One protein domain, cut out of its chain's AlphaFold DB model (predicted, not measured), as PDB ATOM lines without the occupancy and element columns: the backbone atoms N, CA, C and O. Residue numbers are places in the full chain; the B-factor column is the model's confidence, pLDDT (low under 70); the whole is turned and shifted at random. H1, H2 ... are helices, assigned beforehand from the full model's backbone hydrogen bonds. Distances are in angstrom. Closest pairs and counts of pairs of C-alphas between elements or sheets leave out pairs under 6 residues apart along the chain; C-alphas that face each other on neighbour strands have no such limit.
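Overview. This is residues 148 to 295 of the 296 residues of an uncharacterized protein of Paenibacillus macerans (UniProt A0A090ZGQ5). Two long helices, H3 and H4, run lengthwise in opposite ways and come close only where the tight link joins them, with the short H6 set crosswise between them as the core and H5 folding back along the other half of H4. Of the small helices, H2 packs on the end of H6 near the middle, while H1, which packs on H3, and H7, which sits beyond H2, lie at the margins. The printed part has 148 residues with seven named helices, in the order H1 to H7, and no named strand; the class is all helix. It is compact, with a radius of gyration of the C-alphas of 15.8 A, yet elongated, spanning 54 by 34 by 25 A.

Along the chain. Find C-alpha 148 at (0.756, 42.432, 38.265), where H1 begins; it runs to residue 153. H2 follows at residues 157 to 163. At C-alpha 172, (-4.768, 27.796, 30.077), H3 begins and runs 32.3 A to residue 194. H4, residues 199 to 227, is the longest helix at 41.5 A, with a kink of 26 degrees near residue 217. Next look for H5, residues 234 to 250, 24.2 A long, and H6, residues 264 to 275, 16.7 A long. H7, residues 288 to 293, ends at C-alpha 293, (-18.657, 28.904, 52.830).

Arrangement. Start at the hub, H6, which touches four helices. It touches residues 177 to 187 of H3 about perpendicular, at 84 degrees; the closest C-alphas, Tyr 181 and Gly 269, are 3.8 A apart. With residues 206 to 209 H4 touches H6, the closest C-alphas being Leu 209 and Tyr 271 at 7.0 A. With residues 272 to 275 H6 touches H2, the closest C-alphas being Phe 158 and Ala 275 at 5.0 A. H5 only just touches H6, with 3 pairs of C-alphas within 8 A; the closest are Leu 250 and Arg 268 at 5.5 A. H4 and H5 form a helical hairpin, opposite ways at a shallow tilt of 34.6 degrees, only just short of steep; C-alphas 217 and 245 come closest, at 6.2 A. H2 and H3 are a helical hairpin that only just touches, with 3 pairs of C-alphas within 8 A; Leu 162 and Leu 174 are closest, at 6.9 A. H1 touches H3 at Lys 150 and Ile 178, the closest C-alphas, 6.5 A apart. H7 only just touches H2, with 3 pairs of C-alphas within 8 A; the closest are Gln 161 and Tyr 288 at 7.1 A. Every O i to N i+4 pair is within hydrogen-bond range in H2, H3, H4, H5, H6 and H7; in H1 it is 1 of 2.

Size, cuts and confidence. The two C-alphas farthest apart, those of Glu 194 and Thr 230, are 54.2 A apart. The printed part has no cut. Look for the long links at residues 251 to 263 and 276 to 287. The mean pLDDT of the printed part is 94.5, and residues 294 to 295 are under 70.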
ATOM      1  N   VAL A 148       1.191  41.994  36.933       93.44
ATOM      2  CA  VAL A 148       0.756  42.432  38.265       93.44
ATOM      3  C   VAL A 148      -0.770  42.378  38.385       93.44
ATOM      4  O   VAL A 148      -1.288  41.862  39.373       93.44
ATOM      5  N   ASP A 149      -1.495  42.835  37.359       92.69
ATOM      6  CA  ASP A 149      -2.963  42.811  37.360       92.69
ATOM      7  C   ASP A 149      -3.504  41.381  37.361       92.69
ATOM      8  O   ASP A 149      -4.472  41.095  38.069       92.69
ATOM      9  N   LYS A 150      -2.868  40.476  36.600       93.62
ATOM     10  CA  LYS A 150      -3.215  39.046  36.589       93.62
ATOM     11  C   LYS A 150      -2.946  38.405  37.948       93.62
ATOM     12  O   LYS A 150      -3.797  37.683  38.461       93.62
ATOM     13  N   GLU A 151      -1.791  38.690  38.548       93.62
ATOM     14  CA  GLU A 151      -1.409  38.143  39.851       93.62
ATOM     15  C   GLU A 151      -2.368  38.554  40.971       93.62
ATOM     16  O   GLU A 151      -2.688  37.738  41.838       93.62
ATOM     17  N   ALA A 152      -2.886  39.782  40.914       94.81
ATOM     18  CA  ALA A 152      -3.877  40.269  41.865       94.81
ATOM     19  C   ALA A 152      -5.190  39.465  41.836       94.81
ATOM     20  O   ALA A 152      -5.876  39.399  42.855       94.81
ATOM     21  N   GLN A 153      -5.529  38.810  40.716       96.31
ATOM     22  CA  GLN A 153      -6.798  38.087  40.586       96.31
ATOM     23  C   GLN A 153      -6.793  36.701  41.236       96.31
ATOM     24  O   GLN A 153      -7.863  36.185  41.543       96.31
ATOM     25  N   TYR A 154      -5.634  36.081  41.493       94.81
ATOM     26  CA  TYR A 154      -5.591  34.683  41.961       94.81
ATOM     27  C   TYR A 154      -6.290  34.434  43.306       94.81
ATOM     28  O   TYR A 154      -6.631  33.292  43.613       94.81
ATOM     29  N   ASN A 155      -6.501  35.483  44.105       93.00
ATOM     30  CA  ASN A 155      -7.172  35.398  45.402       93.00
ATOM     31  C   ASN A 155      -8.663  35.760  45.351       93.00
ATOM     32  O   ASN A 155      -9.352  35.601  46.366       93.00
ATOM     33  N   GLU A 156      -9.147  36.242  44.205       96.12
ATOM     34  CA  GLU A 156     -10.532  36.654  43.998       96.12
ATOM     35  C   GLU A 156     -11.480  35.452  44.020       96.12
ATOM     36  O   GLU A 156     -11.121  34.321  43.676       96.12
ATOM     37  N   LEU A 157     -12.725  35.698  44.427       96.19
ATOM     38  CA  LEU A 157     -13.732  34.660  44.633       96.19
ATOM     39  C   LEU A 157     -13.987  33.859  43.348       96.19
ATOM     40  O   LEU A 157     -14.109  32.639  43.416       96.19
ATOM     41  N   PHE A 158     -14.029  34.511  42.182       97.62
ATOM     42  CA  PHE A 158     -14.248  33.796  40.920       97.62
ATOM     43  C   PHE A 158     -13.119  32.807  40.594       97.62
ATOM     44  O   PHE A 158     -13.416  31.726  40.095       97.62
ATOM     45  N   VAL A 159     -11.856  33.129  40.914       97.50
ATOM     46  CA  VAL A 159     -10.722  32.208  40.716       97.50
ATOM     47  C   VAL A 159     -10.779  31.071  41.724       97.50
ATOM     48  O   VAL A 159     -10.574  29.919  41.352       97.50
ATOM     49  N   ARG A 160     -11.173  31.345  42.975       96.56
ATOM     50  CA  ARG A 160     -11.444  30.275  43.950       96.56
ATOM     51  C   ARG A 160     -12.504  29.302  43.447       96.56
ATOM     52  O   ARG A 160     -12.354  28.107  43.649       96.56
ATOM     53  N   GLN A 161     -13.541  29.790  42.760       97.12
ATOM     54  CA  GLN A 161     -14.527  28.907  42.133       97.12
ATOM     55  C   GLN A 161     -13.926  28.032  41.028       97.12
ATOM     56  O   GLN A 161     -14.364  26.901  40.870       97.12
ATOM     57  N   LEU A 162     -12.959  28.545  40.261       97.88
ATOM     58  CA  LEU A 162     -12.256  27.778  39.226       97.88
ATOM     59  C   LEU A 162     -11.344  26.708  39.839       97.88
ATOM     60  O   LEU A 162     -11.283  25.600  39.321       97.88
ATOM     61  N   TYR A 163     -10.713  26.992  40.981       97.38
ATOM     62  CA  TYR A 163      -9.952  25.986  41.731       97.38
ATOM     63  C   TYR A 163     -10.819  24.823  42.239       97.38
ATOM     64  O   TYR A 163     -10.313  23.715  42.367       97.38
ATOM     65  N   LEU A 164     -12.124  25.031  42.470       96.75
ATOM     66  CA  LEU A 164     -13.063  23.941  42.792       96.75
ATOM     67  C   LEU A 164     -13.319  22.983  41.618       96.75
ATOM     68  O   LEU A 164     -14.075  22.032  41.781       96.75
ATOM     69  N   LEU A 165     -12.769  23.266  40.436       97.19
ATOM     70  CA  LEU A 165     -12.893  22.449  39.226       97.19
ATOM     71  C   LEU A 165     -11.570  21.745  38.887       97.19
ATOM     72  O   LEU A 165     -11.322  21.459  37.720       97.19
ATOM     73  N   ALA A 166     -10.687  21.574  39.877       95.38
ATOM     74  CA  ALA A 166      -9.332  21.041  39.718       95.38
ATOM     75  C   ALA A 166      -8.436  21.806  38.718       95.38
ATOM     76  O   ALA A 166      -7.420  21.284  38.262       95.38
ATOM     77  N   LEU A 167      -8.764  23.065  38.397       95.25
ATOM     78  CA  LEU A 167      -7.918  23.900  37.545       95.25
ATOM     79  C   LEU A 167      -6.704  24.389  38.334       95.25
ATOM     80  O   LEU A 167      -6.841  24.985  39.399       95.25
ATOM     81  N   GLU A 168      -5.505  24.179  37.805       93.75
ATOM     82  CA  GLU A 168      -4.274  24.647  38.438       93.75
ATOM     83  C   GLU A 168      -3.885  26.055  37.969       93.75
ATOM     84  O   GLU A 168      -4.356  26.568  36.957       93.75
ATOM     85  N   LYS A 169      -2.955  26.696  38.685       90.00
ATOM     86  CA  LYS A 169      -2.484  28.056  38.364       90.00
ATOM     87  C   LYS A 169      -1.938  28.197  36.932       90.00
ATOM     88  O   LYS A 169      -2.013  29.278  36.358       90.00
ATOM     89  N   ASN A 170      -1.372  27.121  36.388       91.06
ATOM     90  CA  ASN A 170      -0.773  27.094  35.053       91.06
ATOM     91  C   ASN A 170      -1.749  26.601  33.971       91.06
ATOM     92  O   ASN A 170      -1.324  26.398  32.838       91.06
ATOM     93  N   ASP A 171      -3.020  26.375  34.314       95.75
ATOM     94  CA  ASP A 171      -4.035  25.929  33.368       95.75
ATOM     95  C   ASP A 171      -4.441  27.075  32.422       95.75
ATOM     96  O   ASP A 171      -4.774  28.182  32.862       95.75
ATOM     97  N   ASP A 172      -4.434  26.812  31.113       96.19
ATOM     98  CA  ASP A 172      -4.768  27.796  30.077       96.19
ATOM     99  C   ASP A 172      -6.199  28.345  30.224       96.19
ATOM    100  O   ASP A 172      -6.467  29.510  29.909       96.19
ATOM    101  N   ILE A 173      -7.135  27.539  30.733       96.00
ATOM    102  CA  ILE A 173      -8.530  27.934  30.968       96.00
ATOM    103  C   ILE A 173      -8.601  28.920  32.127       96.00
ATOM    104  O   ILE A 173      -9.308  29.927  32.046       96.00
ATOM    105  N   LEU A 174      -7.837  28.684  33.192       97.38
ATOM    106  CA  LEU A 174      -7.757  29.608  34.318       97.38
ATOM    107  C   LEU A 174      -7.097  30.926  33.901       97.38
ATOM    108  O   LEU A 174      -7.625  32.000  34.201       97.38
ATOM    109  N   ILE A 175      -5.982  30.855  33.168       96.75
ATOM    110  CA  ILE A 175      -5.274  32.037  32.663       96.75
ATOM    111  C   ILE A 175      -6.203  32.856  31.761       96.75
ATOM    112  O   ILE A 175      -6.387  34.049  32.006       96.75
ATOM    113  N   SER A 176      -6.847  32.232  30.770       96.69
ATOM    114  CA  SER A 176      -7.784  32.923  29.871       96.69
ATOM    115  C   SER A 176      -9.002  33.488  30.607       96.69
ATOM    116  O   SER A 176      -9.416  34.603  30.301       96.69
ATOM    117  N   SER A 177      -9.513  32.809  31.639       97.75
ATOM    118  CA  SER A 177     -10.603  33.323  32.483       97.75
ATOM    119  C   SER A 177     -10.212  34.607  33.227       97.75
ATOM    120  O   SER A 177     -11.001  35.552  33.305       97.75
ATOM    121  N   ILE A 178      -8.982  34.674  33.759       98.12
ATOM    122  CA  ILE A 178      -8.437  35.888  34.389       98.12
ATOM    123  C   ILE A 178      -8.293  37.007  33.357       98.12
ATOM    124  O   ILE A 178      -8.643  38.158  33.631       98.12
ATOM    125  N   GLU A 179      -7.785  36.691  32.168       97.81
ATOM    126  CA  GLU A 179      -7.641  37.690  31.118       97.81
ATOM    127  C   GLU A 179      -8.991  38.228  30.634       97.81
ATOM    128  O   GLU A 179      -9.143  39.440  30.484       97.81
ATOM    129  N   ASP A 180      -9.981  37.354  30.447       98.25
ATOM    130  CA  ASP A 180     -11.338  37.731  30.059       98.25
ATOM    131  C   ASP A 180     -11.983  38.628  31.121       98.25
ATOM    132  O   ASP A 180     -12.589  39.648  30.787       98.25
ATOM    133  N   TYR A 181     -11.799  38.308  32.407       98.25
ATOM    134  CA  TYR A 181     -12.253  39.144  33.519       98.25
ATOM    135  C   TYR A 181     -11.643  40.556  33.476       98.25
ATOM    136  O   TYR A 181     -12.369  41.550  33.581       98.25
ATOM    137  N   LEU A 182     -10.327  40.663  33.272       97.94
ATOM    138  CA  LEU A 182      -9.630  41.951  33.205       97.94
ATOM    139  C   LEU A 182     -10.030  42.764  31.966       97.94
ATOM    140  O   LEU A 182     -10.353  43.947  32.096       97.94
ATOM    141  N   ARG A 183     -10.067  42.138  30.780       98.00
ATOM    142  CA  ARG A 183     -10.493  42.795  29.531       98.00
ATOM    143  C   ARG A 183     -11.937  43.274  29.624       98.00
ATOM    144  O   ARG A 183     -12.231  44.403  29.249       98.00
ATOM    145  N   CYS A 184     -12.828  42.465  30.197       97.38
ATOM    146  CA  CYS A 184     -14.209  42.863  30.452       97.38
ATOM    147  C   CYS A 184     -14.294  44.071  31.393       97.38
ATOM    148  O   CYS A 184     -15.053  45.002  31.127       97.38
ATOM    149  N   SER A 185     -13.509  44.087  32.474       96.19
ATOM    150  CA  SER A 185     -13.464  45.223  33.400       96.19
ATOM    151  C   SER A 185     -13.031  46.510  32.688       96.19
ATOM    152  O   SER A 185     -13.718  47.527  32.787       96.19
ATOM    153  N   TYR A 186     -11.958  46.437  31.893       95.94
ATOM    154  CA  TYR A 186     -11.475  47.548  31.069       95.94
ATOM    155  C   TYR A 186     -12.555  48.064  30.107       95.94
ATOM    156  O   TYR A 186     -12.851  49.259  30.081       95.94
ATOM    157  N   GLU A 187     -13.194  47.158  29.367       94.88
ATOM    158  CA  GLU A 187     -14.217  47.491  28.375       94.88
ATOM    159  C   GLU A 187     -15.424  48.184  29.000       94.88
ATOM    160  O   GLU A 187     -15.903  49.205  28.512       94.88
ATOM    161  N   ARG A 188     -15.896  47.664  30.136       94.81
ATOM    162  CA  ARG A 188     -17.039  48.233  30.856       94.81
ATOM    163  C   ARG A 188     -16.719  49.617  31.410       94.81
ATOM    164  O   ARG A 188     -17.590  50.485  31.399       94.81
ATOM    165  N   THR A 189     -15.486  49.844  31.870       93.19
ATOM    166  CA  THR A 189     -15.023  51.186  32.235       93.19
ATOM    167  C   THR A 189     -15.017  52.109  31.019       93.19
ATOM    168  O   THR A 189     -15.500  53.233  31.137       93.19
ATOM    169  N   ARG A 190     -14.554  51.644  29.851       93.31
ATOM    170  CA  ARG A 190     -14.569  52.447  28.620       93.31
ATOM    171  C   ARG A 190     -15.990  52.829  28.204       93.31
ATOM    172  O   ARG A 190     -16.267  54.018  28.084       93.31
ATOM    173  N   PHE A 191     -16.908  51.864  28.119       91.88
ATOM    174  CA  PHE A 191     -18.317  52.134  27.805       91.88
ATOM    175  C   PHE A 191     -18.959  53.124  28.783       91.88
ATOM    176  O   PHE A 191     -19.754  53.969  28.378       91.88
ATOM    177  N   SER A 192     -18.592  53.063  30.068       87.81
ATOM    178  CA  SER A 192     -19.080  54.019  31.065       87.81
ATOM    179  C   SER A 192     -18.532  55.437  30.872       87.81
ATOM    180  O   SER A 192     -19.203  56.383  31.280       87.81
ATOM    181  N   ILE A 193     -17.321  55.594  30.330       87.50
ATOM    182  CA  ILE A 193     -16.702  56.900  30.058       87.50
ATOM    183  C   ILE A 193     -17.256  57.490  28.757       87.50
ATOM    184  O   ILE A 193     -17.552  58.682  28.712       87.50
ATOM    185  N   GLU A 194     -17.403  56.661  27.722       84.69
ATOM    186  CA  GLU A 194     -17.928  57.056  26.407       84.69
ATOM    187  C   GLU A 194     -19.427  57.383  26.470       84.69
ATOM    188  O   GLU A 194     -19.901  58.273  25.767       84.69
ATOM    189  N   GLY A 195     -20.170  56.733  27.372       79.38
ATOM    190  CA  GLY A 195     -21.600  56.983  27.577       79.38
ATOM    191  C   GLY A 195     -22.504  56.317  26.537       79.38
ATOM    192  O   GLY A 195     -23.716  56.531  26.555       79.38
ATOM    193  N   ASP A 196     -21.934  55.483  25.666       76.56
ATOM    194  CA  ASP A 196     -22.650  54.776  24.602       76.56
ATOM    195  C   ASP A 196     -23.607  53.699  25.133       76.56
ATOM    196  O   ASP A 196     -24.630  53.402  24.502       76.56
ATOM    197  N   ILE A 197     -23.300  53.142  26.310       87.44
ATOM    198  CA  ILE A 197     -24.069  52.087  26.975       87.44
ATOM    199  C   ILE A 197     -24.534  52.575  28.340       87.44
ATOM    200  O   ILE A 197     -23.728  52.978  29.182       87.44
ATOM    201  N   THR A 198     -25.841  52.501  28.587       86.62
ATOM    202  CA  THR A 198     -26.387  52.920  29.878       86.62
ATOM    203  C   THR A 198     -26.189  51.851  30.951       86.62
ATOM    204  O   THR A 198     -25.973  50.663  30.683       86.62
ATOM    205  N   LYS A 199     -26.308  52.267  32.215       89.81
ATOM    206  CA  LYS A 199     -26.238  51.353  33.357       89.81
ATOM    207  C   LYS A 199     -27.319  50.272  33.278       89.81
ATOM    208  O   LYS A 199     -27.032  49.107  33.531       89.81
ATOM    209  N   GLU A 200     -28.536  50.645  32.898       92.38
ATOM    210  CA  GLU A 200     -29.685  49.745  32.776       92.38
ATOM    211  C   GLU A 200     -29.462  48.698  31.678       92.38
ATOM    212  O   GLU A 200     -29.884  47.551  31.812       92.38
ATOM    213  N   GLU A 201     -28.768  49.065  30.597       92.69
ATOM    214  CA  GLU A 201     -28.413  48.140  29.519       92.69
ATOM    215  C   GLU A 201     -27.388  47.101  29.982       92.69
ATOM    216  O   GLU A 201     -27.552  45.914  29.691       92.69
ATOM    217  N   LEU A 202     -26.387  47.515  30.765       95.00
ATOM    218  CA  LEU A 202     -25.432  46.602  31.401       95.00
ATOM    219  C   LEU A 202     -26.083  45.716  32.472       95.00
ATOM    220  O   LEU A 202     -25.723  44.551  32.606       95.00
ATOM    221  N   GLU A 203     -27.037  46.242  33.239       95.81
ATOM    222  CA  GLU A 203     -27.799  45.456  34.218       95.81
ATOM    223  C   GLU A 203     -28.686  44.415  33.531       95.81
ATOM    224  O   GLU A 203     -28.741  43.265  33.965       95.81
ATOM    225  N   ARG A 204     -29.340  44.784  32.424       97.06
ATOM    226  CA  ARG A 204     -30.119  43.848  31.607       97.06
ATOM    227  C   ARG A 204     -29.231  42.773  30.984       97.06
ATOM    228  O   ARG A 204     -29.621  41.610  30.967       97.06
ATOM    229  N   PHE A 205     -28.048  43.152  30.509       97.44
ATOM    230  CA  PHE A 205     -27.044  42.215  30.013       97.44
ATOM    231  C   PHE A 205     -26.653  41.200  31.096       97.44
ATOM    232  O   PHE A 205     -26.801  39.998  30.891       97.44
ATOM    233  N   ASP A 206     -26.264  41.675  32.284       97.88
ATOM    234  CA  ASP A 206     -25.916  40.819  33.423       97.88
ATOM    235  C   ASP A 206     -27.101  39.896  33.813       97.88
ATOM    236  O   ASP A 206     -26.904  38.715  34.107       97.88
ATOM    237  N   GLN A 207     -28.343  40.393  33.763       98.31
ATOM    238  CA  GLN A 207     -29.545  39.602  34.049       98.31
ATOM    239  C   GLN A 207     -29.776  38.479  33.025       98.31
ATOM    240  O   GLN A 207     -30.057  37.347  33.424       98.31
ATOM    241  N   ASN A 208     -29.600  38.751  31.728       98.19
ATOM    242  CA  ASN A 208     -29.702  37.726  30.685       98.19
ATOM    243  C   ASN A 208     -28.669  36.608  30.899       98.19
ATOM    244  O   ASN A 208     -28.999  35.425  30.777       98.19
ATOM    245  N   LEU A 209     -27.437  36.971  31.279       98.38
ATOM    246  CA  LEU A 209     -26.384  36.003  31.592       98.38
ATOM    247  C   LEU A 209     -26.776  35.096  32.760       98.38
ATOM    248  O   LEU A 209     -26.628  33.874  32.664       98.38
ATOM    249  N   ILE A 210     -27.308  35.680  33.839       98.50
ATOM    250  CA  ILE A 210     -27.793  34.942  35.013       98.50
ATOM    251  C   ILE A 210     -28.903  33.969  34.614       98.50
ATOM    252  O   ILE A 210     -28.884  32.811  35.030       98.50
ATOM    253  N   ASP A 211     -29.874  34.415  33.821       98.50
ATOM    254  CA  ASP A 211     -31.010  33.581  33.438       98.50
ATOM    255  C   ASP A 211     -30.592  32.429  32.519       98.50
ATOM    256  O   ASP A 211     -31.037  31.296  32.723       98.50
ATOM    257  N   ARG A 212     -29.649  32.664  31.598       98.31
ATOM    258  CA  ARG A 212     -29.017  31.596  30.811       98.31
ATOM    259  C   ARG A 212     -28.277  30.598  31.705       98.31
ATOM    260  O   ARG A 212     -28.493  29.392  31.576       98.31
ATOM    261  N   TRP A 213     -27.444  31.081  32.628       98.56
ATOM    262  CA  TRP A 213     -26.694  30.219  33.546       98.56
ATOM    263  C   TRP A 213     -27.625  29.359  34.406       98.56
ATOM    264  O   TRP A 213     -27.376  28.167  34.540       98.56
ATOM    265  N   LYS A 214     -28.737  29.900  34.925       98.44
ATOM    266  CA  LYS A 214     -29.703  29.118  35.723       98.44
ATOM    267  C   LYS A 214     -30.241  27.906  34.968       98.44
ATOM    268  O   LYS A 214     -30.427  26.851  35.575       98.44
ATOM    269  N   ILE A 215     -30.515  28.059  33.670       98.31
ATOM    270  CA  ILE A 215     -31.027  26.975  32.821       98.31
ATOM    271  C   ILE A 215     -29.965  25.878  32.691       98.31
ATOM    272  O   ILE A 215     -30.251  24.716  32.982       98.31
ATOM    273  N   ILE A 216     -28.740  26.266  32.325       98.44
ATOM    274  CA  ILE A 216     -27.595  25.357  32.171       98.44
ATOM    275  C   ILE A 216     -27.301  24.649  33.498       98.44
ATOM    276  O   ILE A 216     -27.302  23.421  33.572       98.44
ATOM    277  N   PHE A 217     -27.139  25.415  34.576       98.31
ATOM    278  CA  PHE A 217     -26.847  24.894  35.905       98.31
ATOM    279  C   PHE A 217     -27.908  23.890  36.352       98.31
ATOM    280  O   PHE A 217     -27.567  22.801  36.790       98.31
ATOM    281  N   SER A 218     -29.200  24.189  36.178       97.94
ATOM    282  CA  SER A 218     -30.285  23.274  36.573       97.94
ATOM    283  C   SER A 218     -30.234  21.929  35.835       97.94
ATOM    284  O   SER A 218     -30.540  20.882  36.413       97.94
ATOM    285  N   GLN A 219     -29.838  21.932  34.558       97.94
ATOM    286  CA  GLN A 219     -29.661  20.709  33.774       97.94
ATOM    287  C   GLN A 219     -28.528  19.842  34.340       97.94
ATOM    288  O   GLN A 219     -28.713  18.638  34.550       97.94
ATOM    289  N   PHE A 220     -27.378  20.449  34.622       97.81
ATOM    290  CA  PHE A 220     -26.208  19.749  35.148       97.81
ATOM    291  C   PHE A 220     -26.348  19.375  36.626       97.81
ATOM    292  O   PHE A 220     -25.950  18.282  37.018       97.81
ATOM    293  N   GLU A 221     -27.025  20.186  37.436       96.44
ATOM    294  CA  GLU A 221     -27.348  19.872  38.829       96.44
ATOM    295  C   GLU A 221     -28.232  18.615  38.915       96.44
ATOM    296  O   GLU A 221     -28.030  17.738  39.759       96.44
ATOM    297  N   ARG A 222     -29.186  18.459  37.987       96.81
ATOM    298  CA  ARG A 222     -29.977  17.227  37.871       96.81
ATOM    299  C   ARG A 222     -29.109  16.018  37.497       96.81
ATOM    300  O   ARG A 222     -29.346  14.931  38.031       96.81
ATOM    301  N   LYS A 223     -28.137  16.188  36.589       95.81
ATOM    302  CA  LYS A 223     -27.158  15.148  36.204       95.81
ATOM    303  C   LYS A 223     -26.316  14.746  37.422       95.81
ATOM    304  O   LYS A 223     -26.292  13.564  37.754       95.81
ATOM    305  N   TYR A 224     -25.769  15.719  38.150       96.44
ATOM    306  CA  TYR A 224     -25.008  15.530  39.387       96.44
ATOM    307  C   TYR A 224     -25.786  14.711  40.424       96.44
ATOM    308  O   TYR A 224     -25.372  13.614  40.797       96.44
ATOM    309  N   LYS A 225     -26.996  15.159  40.796       95.12
ATOM    310  CA  LYS A 225     -27.857  14.479  41.787       95.12
ATOM    311  C   LYS A 225     -28.198  13.033  41.418       95.12
ATOM    312  O   LYS A 225     -28.444  12.207  42.296       95.12
ATOM    313  N   ARG A 226     -28.263  12.714  40.123       94.19
ATOM    314  CA  ARG A 226     -28.490  11.342  39.651       94.19
ATOM    315  C   ARG A 226     -27.224  10.496  39.785       94.19
ATOM    316  O   ARG A 226     -27.329   9.365  40.255       94.19
ATOM    317  N   SER A 227     -26.076  11.042  39.393       93.50
ATOM    318  CA  SER A 227     -24.777  10.364  39.426       93.50
ATOM    319  C   SER A 227     -24.268  10.105  40.846       93.50
ATOM    320  O   SER A 227     -23.630   9.078  41.069       93.50
ATOM    321  N   LEU A 228     -24.646  10.938  41.824       92.62
ATOM    322  CA  LEU A 228     -24.340  10.732  43.250       92.62
ATOM    323  C   LEU A 228     -24.768   9.357  43.790       92.62
ATOM    324  O   LEU A 228     -24.223   8.879  44.776       92.62
ATOM    325  N   LYS A 229     -25.759   8.707  43.169       90.19
ATOM    326  CA  LYS A 229     -26.261   7.398  43.619       90.19
ATOM    327  C   LYS A 229     -25.362   6.228  43.228       90.19
ATOM    328  O   LYS A 229     -25.546   5.132  43.747       90.19
ATOM    329  N   THR A 230     -24.483   6.432  42.253       89.38
ATOM    330  CA  THR A 230     -23.725   5.360  41.597       89.38
ATOM    331  C   THR A 230     -22.227   5.628  41.546       89.38
ATOM    332  O   THR A 230     -21.470   4.693  41.316       89.38
ATOM    333  N   CYS A 231     -21.801   6.879  41.719       88.31
ATOM    334  CA  CYS A 231     -20.396   7.258  41.683       88.31
ATOM    335  C   CYS A 231     -19.729   7.037  43.049       88.31
ATOM    336  O   CYS A 231     -20.321   7.343  44.082       88.31
ATOM    337  N   SER A 232     -18.509   6.497  43.043       86.25
ATOM    338  CA  SER A 232     -17.686   6.323  44.243       86.25
ATOM    339  C   SER A 232     -16.853   7.558  44.577       86.25
ATOM    340  O   SER A 232     -16.625   7.812  45.756       86.25
ATOM    341  N   ASP A 233     -16.416   8.312  43.564       93.12
ATOM    342  CA  ASP A 233     -15.650   9.547  43.737       93.12
ATOM    343  C   ASP A 233     -16.557  10.762  43.519       93.12
ATOM    344  O   ASP A 233     -16.843  11.185  42.400       93.12
ATOM    345  N   ILE A 234     -17.098  11.277  44.621       92.62
ATOM    346  CA  ILE A 234     -18.024  12.414  44.592       92.62
ATOM    347  C   ILE A 234     -17.280  13.715  44.262       92.62
ATOM    348  O   ILE A 234     -17.878  14.608  43.662       92.62
ATOM    349  N   THR A 235     -16.001  13.812  44.631       93.19
ATOM    350  CA  THR A 235     -15.185  15.009  44.417       93.19
ATOM    351  C   THR A 235     -14.894  15.186  42.933       93.19
ATOM    352  O   THR A 235     -15.287  16.207  42.372       93.19
ATOM    353  N   GLU A 236     -14.337  14.161  42.282       95.19
ATOM    354  CA  GLU A 236     -14.055  14.180  40.837       95.19
ATOM    355  C   GLU A 236     -15.345  14.419  40.030       95.19
ATOM    356  O   GLU A 236     -15.394  15.244  39.120       95.19
ATOM    357  N   LEU A 237     -16.456  13.787  40.434       96.12
ATOM    358  CA  LEU A 237     -17.762  14.016  39.812       96.12
ATOM    359  C   LEU A 237     -18.212  15.486  39.899       96.12
ATOM    360  O   LEU A 237     -18.853  15.994  38.975       96.12
ATOM    361  N   GLY A 238     -17.976  16.142  41.031       96.62
ATOM    362  CA  GLY A 238     -18.339  17.539  41.240       96.62
ATOM    363  C   GLY A 238     -17.494  18.494  40.396       96.62
ATOM    364  O   GLY A 238     -18.050  19.405  39.770       96.62
ATOM    365  N   GLU A 239     -16.187  18.235  40.331       97.44
ATOM    366  CA  GLU A 239     -15.212  18.952  39.503       97.44
ATOM    367  C   GLU A 239     -15.586  18.865  38.016       97.44
ATOM    368  O   GLU A 239     -15.803  19.899  37.378       97.44
ATOM    369  N   ASP A 240     -15.805  17.651  37.498       97.38
ATOM    370  CA  ASP A 240     -16.178  17.397  36.100       97.38
ATOM    371  C   ASP A 240     -17.500  18.066  35.712       97.38
ATOM    372  O   ASP A 240     -17.618  18.719  34.673       97.38
ATOM    373  N   ILE A 241     -18.533  17.934  36.554       97.81
ATOM    374  CA  ILE A 241     -19.829  18.564  36.275       97.81
ATOM    375  C   ILE A 241     -19.715  20.089  36.347       97.81
ATOM    376  O   ILE A 241     -20.365  20.792  35.570       97.81
ATOM    377  N   GLY A 242     -18.916  20.621  37.271       98.12
ATOM    378  CA  GLY A 242     -18.674  22.055  37.343       98.12
ATOM    379  C   GLY A 242     -17.928  22.581  36.114       98.12
ATOM    380  O   GLY A 242     -18.265  23.654  35.606       98.12
ATOM    381  N   PHE A 243     -16.983  21.803  35.584       98.19
ATOM    382  CA  PHE A 243     -16.281  22.106  34.342       98.19
ATOM    383  C   PHE A 243     -17.208  22.057  33.115       98.19
ATOM    384  O   PHE A 243     -17.155  22.955  32.267       98.19
ATOM    385  N   ASP A 244     -18.120  21.079  33.051       98.31
ATOM    386  CA  ASP A 244     -19.182  21.015  32.037       98.31
ATOM    387  C   ASP A 244     -20.057  22.290  32.069       98.31
ATOM    388  O   ASP A 244     -20.335  22.893  31.029       98.31
ATOM    389  N   ILE A 245     -20.476  22.730  33.268       98.44
ATOM    390  CA  ILE A 245     -21.280  23.951  33.456       98.44
ATOM    391  C   ILE A 245     -20.516  25.178  32.960       98.44
ATOM    392  O   ILE A 245     -21.090  25.999  32.237       98.44
ATOM    393  N   LEU A 246     -19.246  25.321  33.353       98.31
ATOM    394  CA  LEU A 246     -18.384  26.421  32.923       98.31
ATOM    395  C   LEU A 246     -18.288  26.453  31.392       98.31
ATOM    396  O   LEU A 246     -18.606  27.468  30.773       98.31
ATOM    397  N   SER A 247     -17.923  25.327  30.781       97.50
ATOM    398  CA  SER A 247     -17.701  25.205  29.338       97.50
ATOM    399  C   SER A 247     -18.951  25.538  28.519       97.50
ATOM    400  O   SER A 247     -18.889  26.346  27.590       97.50
ATOM    401  N   GLU A 248     -20.109  24.989  28.896       97.88
ATOM    402  CA  GLU A 248     -21.389  25.260  28.223       97.88
ATOM    403  C   GLU A 248     -21.832  26.726  28.394       97.88
ATOM    404  O   GLU A 248     -22.412  27.336  27.489       97.88
ATOM    405  N   THR A 249     -21.541  27.322  29.553       97.69
ATOM    406  CA  THR A 249     -21.906  28.714  29.849       97.69
ATOM    407  C   THR A 249     -21.038  29.707  29.072       97.69
ATOM    408  O   THR A 249     -21.566  30.671  28.513       97.69
ATOM    409  N   LEU A 250     -19.722  29.474  29.005       96.44
ATOM    410  CA  LEU A 250     -18.755  30.380  28.371       96.44
ATOM    411  C   LEU A 250     -18.724  30.286  26.834       96.44
ATOM    412  O   LEU A 250     -18.154  31.165  26.176       96.44
ATOM    413  N   ASN A 251     -19.347  29.261  26.244       95.19
ATOM    414  CA  ASN A 251     -19.500  29.104  24.796       95.19
ATOM    415  C   ASN A 251     -20.701  29.902  24.246       95.19
ATOM    416  O   ASN A 251     -21.569  29.381  23.546       95.19
ATOM    417  N   HIS A 252     -20.785  31.181  24.611       94.88
ATOM    418  CA  HIS A 252     -21.873  32.075  24.224       94.88
ATOM    419  C   HIS A 252     -21.387  33.522  24.124       94.88
ATOM    420  O   HIS A 252     -20.476  33.933  24.841       94.88
ATOM    421  N   ARG A 253     -22.027  34.297  23.245       95.44
ATOM    422  CA  ARG A 253     -21.876  35.752  23.152       95.44
ATOM    423  C   ARG A 253     -23.248  36.377  23.311       95.44
ATOM    424  O   ARG A 253     -24.105  36.242  22.437       95.44
ATOM    425  N   GLU A 254     -23.460  37.019  24.449       96.88
ATOM    426  CA  GLU A 254     -24.719  37.695  24.727       96.88
ATOM    427  C   GLU A 254     -24.751  39.037  23.978       96.88
ATOM    428  O   GLU A 254     -23.743  39.751  23.961       96.88
ATOM    429  N   PRO A 255     -25.866  39.405  23.327       95.00
ATOM    430  CA  PRO A 255     -26.029  40.739  22.764       95.00
ATOM    431  C   PRO A 255     -26.066  41.816  23.856       95.00
ATOM    432  O   PRO A 255     -26.802  41.692  24.835       95.00
ATOM    433  N   LEU A 256     -25.348  42.922  23.658       94.12
ATOM    434  CA  LEU A 256     -25.388  44.099  24.533       94.12
ATOM    435  C   LEU A 256     -26.164  45.222  23.837       94.12
ATOM    436  O   LEU A 256     -25.987  45.452  22.647       94.12
ATOM    437  N   ALA A 257     -27.068  45.902  24.550       88.62
ATOM    438  CA  ALA A 257     -27.913  46.968  23.989       88.62
ATOM    439  C   ALA A 257     -28.685  46.566  22.703       88.62
ATOM    440  O   ALA A 257     -28.964  47.392  21.835       88.62
ATOM    441  N   ASN A 258     -29.077  45.286  22.600       85.00
ATOM    442  CA  ASN A 258     -29.692  44.655  21.416       85.00
ATOM    443  C   ASN A 258     -28.797  44.626  20.158       85.00
ATOM    444  O   ASN A 258     -29.300  44.414  19.055       85.00
ATOM    445  N   GLN A 259     -27.487  44.803  20.318       87.25
ATOM    446  CA  GLN A 259     -26.480  44.649  19.275       87.25
ATOM    447  C   GLN A 259     -25.664  43.371  19.539       87.25
ATOM    448  O   GLN A 259     -25.351  43.078  20.698       87.25
ATOM    449  N   PRO A 260     -25.319  42.582  18.505       90.62
ATOM    450  CA  PRO A 260     -24.418  41.448  18.678       90.62
ATOM    451  C   PRO A 260     -23.051  41.915  19.190       90.62
ATOM    452  O   PRO A 260     -22.537  42.943  18.748       90.62
ATOM    453  N   THR A 261     -22.473  41.135  20.099       93.44
ATOM    454  CA  THR A 261     -21.089  41.299  20.549       93.44
ATOM    455  C   THR A 261     -20.150  40.491  19.651       93.44
ATOM    456  O   THR A 261     -20.465  39.392  19.183       93.44
ATOM    457  N   GLU A 262     -18.995  41.066  19.365       92.00
ATOM    458  CA  GLU A 262     -17.923  40.531  18.544       92.00
ATOM    459  C   GLU A 262     -16.923  39.754  19.405       92.00
ATOM    460  O   GLU A 262     -16.524  38.648  19.021       92.00
ATOM    461  N   GLN A 263     -16.585  40.269  20.591       95.50
ATOM    462  CA  GLN A 263     -15.525  39.728  21.439       95.50
ATOM    463  C   GLN A 263     -16.066  38.801  22.540       95.50
ATOM    464  O   GLN A 263     -17.024  39.103  23.250       95.50
ATOM    465  N   TYR A 264     -15.425  37.643  22.727       96.62
ATOM    466  CA  TYR A 264     -15.847  36.678  23.756       96.62
ATOM    467  C   TYR A 264     -15.574  37.166  25.180       96.62
ATOM    468  O   TYR A 264     -16.357  36.859  26.086       96.62
ATOM    469  N   TYR A 265     -14.501  37.939  25.378       97.38
ATOM    470  CA  TYR A 265     -14.082  38.373  26.710       97.38
ATOM    471  C   TYR A 265     -15.167  39.184  27.422       97.38
ATOM    472  O   TYR A 265     -15.268  39.120  28.644       97.38
ATOM    473  N   LEU A 266     -16.020  39.914  26.691       97.06
ATOM    474  CA  LEU A 266     -17.068  40.729  27.299       97.06
ATOM    475  C   LEU A 266     -18.107  39.858  28.016       97.06
ATOM    476  O   LEU A 266     -18.448  40.122  29.172       97.06
ATOM    477  N   THR A 267     -18.571  38.791  27.357       97.94
ATOM    478  CA  THR A 267     -19.532  37.839  27.936       97.94
ATOM    479  C   THR A 267     -18.865  36.969  29.001       97.94
ATOM    480  O   THR A 267     -19.367  36.876  30.123       97.94
ATOM    481  N   ARG A 268     -17.704  36.377  28.695       98.19
ATOM    482  CA  ARG A 268     -16.981  35.481  29.615       98.19
ATOM    483  C   ARG A 268     -16.528  36.199  30.883       98.19
ATOM    484  O   ARG A 268     -16.835  35.767  31.991       98.19
ATOM    485  N   GLY A 269     -15.904  37.363  30.737       98.00
ATOM    486  CA  GLY A 269     -15.497  38.191  31.864       98.00
ATOM    487  C   GLY A 269     -16.676  38.694  32.696       98.00
ATOM    488  O   GLY A 269     -16.559  38.775  33.918       98.00
ATOM    489  N   SER A 270     -17.845  38.943  32.089       98.12
ATOM    490  CA  SER A 270     -19.055  39.303  32.844       98.12
ATOM    491  C   SER A 270     -19.576  38.136  33.683       98.12
ATOM    492  O   SER A 270     -19.962  38.344  34.835       98.12
ATOM    493  N   TYR A 271     -19.508  36.902  33.177       98.62
ATOM    494  CA  TYR A 271     -19.774  35.713  33.987       98.62
ATOM    495  C   TYR A 271     -18.808  35.596  35.170       98.62
ATOM    496  O   TYR A 271     -19.258  35.402  36.301       98.62
ATOM    497  N   HIS A 272     -17.505  35.785  34.951       98.25
ATOM    498  CA  HIS A 272     -16.521  35.790  36.038       98.25
ATOM    499  C   HIS A 272     -16.773  36.920  37.042       98.25
ATOM    500  O   HIS A 272     -16.705  36.697  38.247       98.25
ATOM    501  N   ARG A 273     -17.179  38.109  36.584       97.81
ATOM    502  CA  ARG A 273     -17.587  39.227  37.449       97.81
ATOM    503  C   ARG A 273     -18.784  38.883  38.326       97.81
ATOM    504  O   ARG A 273     -18.792  39.217  39.509       97.81
ATOM    505  N   LEU A 274     -19.777  38.197  37.768       97.94
ATOM    506  CA  LEU A 274     -20.942  37.718  38.510       97.94
ATOM    507  C   LEU A 274     -20.569  36.603  39.500       97.94
ATOM    508  O   LEU A 274     -21.045  36.623  40.639       97.94
ATOM    509  N   ALA A 275     -19.676  35.690  39.107       97.56
ATOM    510  CA  ALA A 275     -19.096  34.666  39.979       97.56
ATOM    511  C   ALA A 275     -18.232  35.268  41.100       97.56
ATOM    512  O   ALA A 275     -18.113  34.663  42.163       97.56
ATOM    513  N   ASN A 276     -17.669  36.465  40.896       97.12
ATOM    514  CA  ASN A 276     -16.885  37.191  41.897       97.12
ATOM    515  C   ASN A 276     -17.750  37.925  42.942       97.12
ATOM    516  O   ASN A 276     -17.242  38.587  43.846       97.12
ATOM    517  N   SER A 277     -19.080  37.848  42.836       94.12
ATOM    518  CA  SER A 277     -19.980  38.515  43.772       94.12
ATOM    519  C   SER A 277     -20.042  37.794  45.117       94.12
ATOM    520  O   SER A 277     -20.429  36.629  45.186       94.12
ATOM    521  N   LYS A 278     -19.831  38.529  46.218       90.44
ATOM    522  CA  LYS A 278     -20.021  38.027  47.599       90.44
ATOM    523  C   LYS A 278     -21.424  37.478  47.877       90.44
ATOM    524  O   LYS A 278     -21.618  36.722  48.818       90.44
ATOM    525  N   LYS A 279     -22.421  37.858  47.070       91.38
ATOM    526  CA  LYS A 279     -23.787  37.321  47.170       91.38
ATOM    527  C   LYS A 279     -23.921  35.906  46.593       91.38
ATOM    528  O   LYS A 279     -25.014  35.354  46.651       91.38
ATOM    529  N   LEU A 280     -22.850  35.346  46.016       91.62
ATOM    530  CA  LEU A 280     -22.828  34.024  45.384       91.62
ATOM    531  C   LEU A 280     -23.955  33.862  44.351       91.62
ATOM    532  O   LEU A 280     -24.655  32.845  44.323       91.62
ATOM    533  N   ILE A 281     -24.134  34.905  43.525       92.75
ATOM    534  CA  ILE A 281     -25.218  35.018  42.532       92.75
ATOM    535  C   ILE A 281     -25.209  33.810  41.594       92.75
ATOM    536  O   ILE A 281     -26.266  33.249  41.314       92.75
ATOM    537  N   LEU A 282     -24.015  33.404  41.160       96.19
ATOM    538  CA  LEU A 282     -23.791  32.198  40.381       96.19
ATOM    539  C   LEU A 282     -22.485  31.512  40.779       96.19
ATOM    540  O   LEU A 282     -21.627  32.112  41.438       96.19
ATOM    541  N   GLY A 283     -22.353  30.260  40.357       97.12
ATOM    542  CA  GLY A 283     -21.121  29.503  40.487       97.12
ATOM    543  C   GLY A 283     -21.050  28.279  39.588       97.12
ATOM    544  O   GLY A 283     -22.012  27.955  38.889       97.12
ATOM    545  N   TRP A 284     -19.884  27.639  39.579       98.00
ATOM    546  CA  TRP A 284     -19.568  26.575  38.621       98.00
ATOM    547  C   TRP A 284     -19.814  25.184  39.197       98.00
ATOM    548  O   TRP A 284     -20.611  24.429  38.651       98.00
ATOM    549  N   HIS A 285     -19.207  24.874  40.343       97.94
ATOM    550  CA  HIS A 285     -19.406  23.596  41.021       97.94
ATOM    551  C   HIS A 285     -20.870  23.438  41.497       97.94
ATOM    552  O   HIS A 285     -21.415  24.386  42.072       97.94
ATOM    553  N   PRO A 286     -21.526  22.267  41.359       96.94
ATOM    554  CA  PRO A 286     -22.907  22.057  41.823       96.94
ATOM    555  C   PRO A 286     -23.142  22.427  43.297       96.94
ATOM    556  O   PRO A 286     -24.201  22.921  43.675       96.94
ATOM    557  N   GLU A 287     -22.116  22.238  44.125       96.12
ATOM    558  CA  GLU A 287     -22.111  22.552  45.560       96.12
ATOM    559  C   GLU A 287     -21.280  23.800  45.917       96.12
ATOM    560  O   GLU A 287     -20.861  23.957  47.063       96.12
ATOM    561  N   TYR A 288     -21.051  24.715  44.961       96.00
ATOM    562  CA  TYR A 288     -20.175  25.887  45.140       96.00
ATOM    563  C   TYR A 288     -20.481  26.704  46.404       96.00
ATOM    564  O   TYR A 288     -19.563  27.155  47.082       96.00
ATOM    565  N   LYS A 289     -21.760  26.874  46.765       94.94
ATOM    566  CA  LYS A 289     -22.149  27.624  47.970       94.94
ATOM    567  C   LYS A 289     -21.609  26.980  49.240       94.94
ATOM    568  O   LYS A 289     -21.097  27.682  50.101       94.94
ATOM    569  N   THR A 290     -21.721  25.661  49.343       94.00
ATOM    570  CA  THR A 290     -21.254  24.906  50.505       94.00
ATOM    571  C   THR A 290     -19.731  24.933  50.574       94.00
ATOM    572  O   THR A 290     -19.179  25.243  51.623       94.00
ATOM    573  N   LEU A 291     -19.061  24.683  49.445       93.38
ATOM    574  CA  LEU A 291     -17.599  24.614  49.373       93.38
ATOM    575  C   LEU A 291     -16.927  25.966  49.647       93.38
ATOM    576  O   LEU A 291     -15.909  26.020  50.329       93.38
ATOM    577  N   LEU A 292     -17.510  27.068  49.169       91.12
ATOM    578  CA  LEU A 292     -16.960  28.408  49.390       91.12
ATOM    579  C   LEU A 292     -17.247  28.943  50.799       91.12
ATOM    580  O   LEU A 292     -16.442  29.708  51.315       91.12
ATOM    581  N   MET A 293     -18.353  28.535  51.437       84.69
ATOM    582  CA  MET A 293     -18.657  28.904  52.830       84.69
ATOM    583  C   MET A 293     -17.829  28.123  53.860       84.69
ATOM    584  O   MET A 293     -17.698  28.574  54.989       84.69
ATOM    585  N   GLN A 294     -17.290  26.953  53.503       64.19
ATOM    586  CA  GLN A 294     -16.425  26.157  54.386       64.19
ATOM    587  C   GLN A 294     -14.965  26.641  54.410       64.19
ATOM    588  O   GLN A 294     -14.194  26.191  55.255       64.19
ATOM    589  N   GLY A 295     -14.582  27.527  53.486       55.72
ATOM    590  CA  GLY A 295     -13.226  28.073  53.350       55.72
ATOM    591  C   GLY A 295     -13.028  29.488  53.914       55.72
ATOM    592  O   GLY A 295     -11.969  30.070  53.669       55.72
TER     593      GLY A 295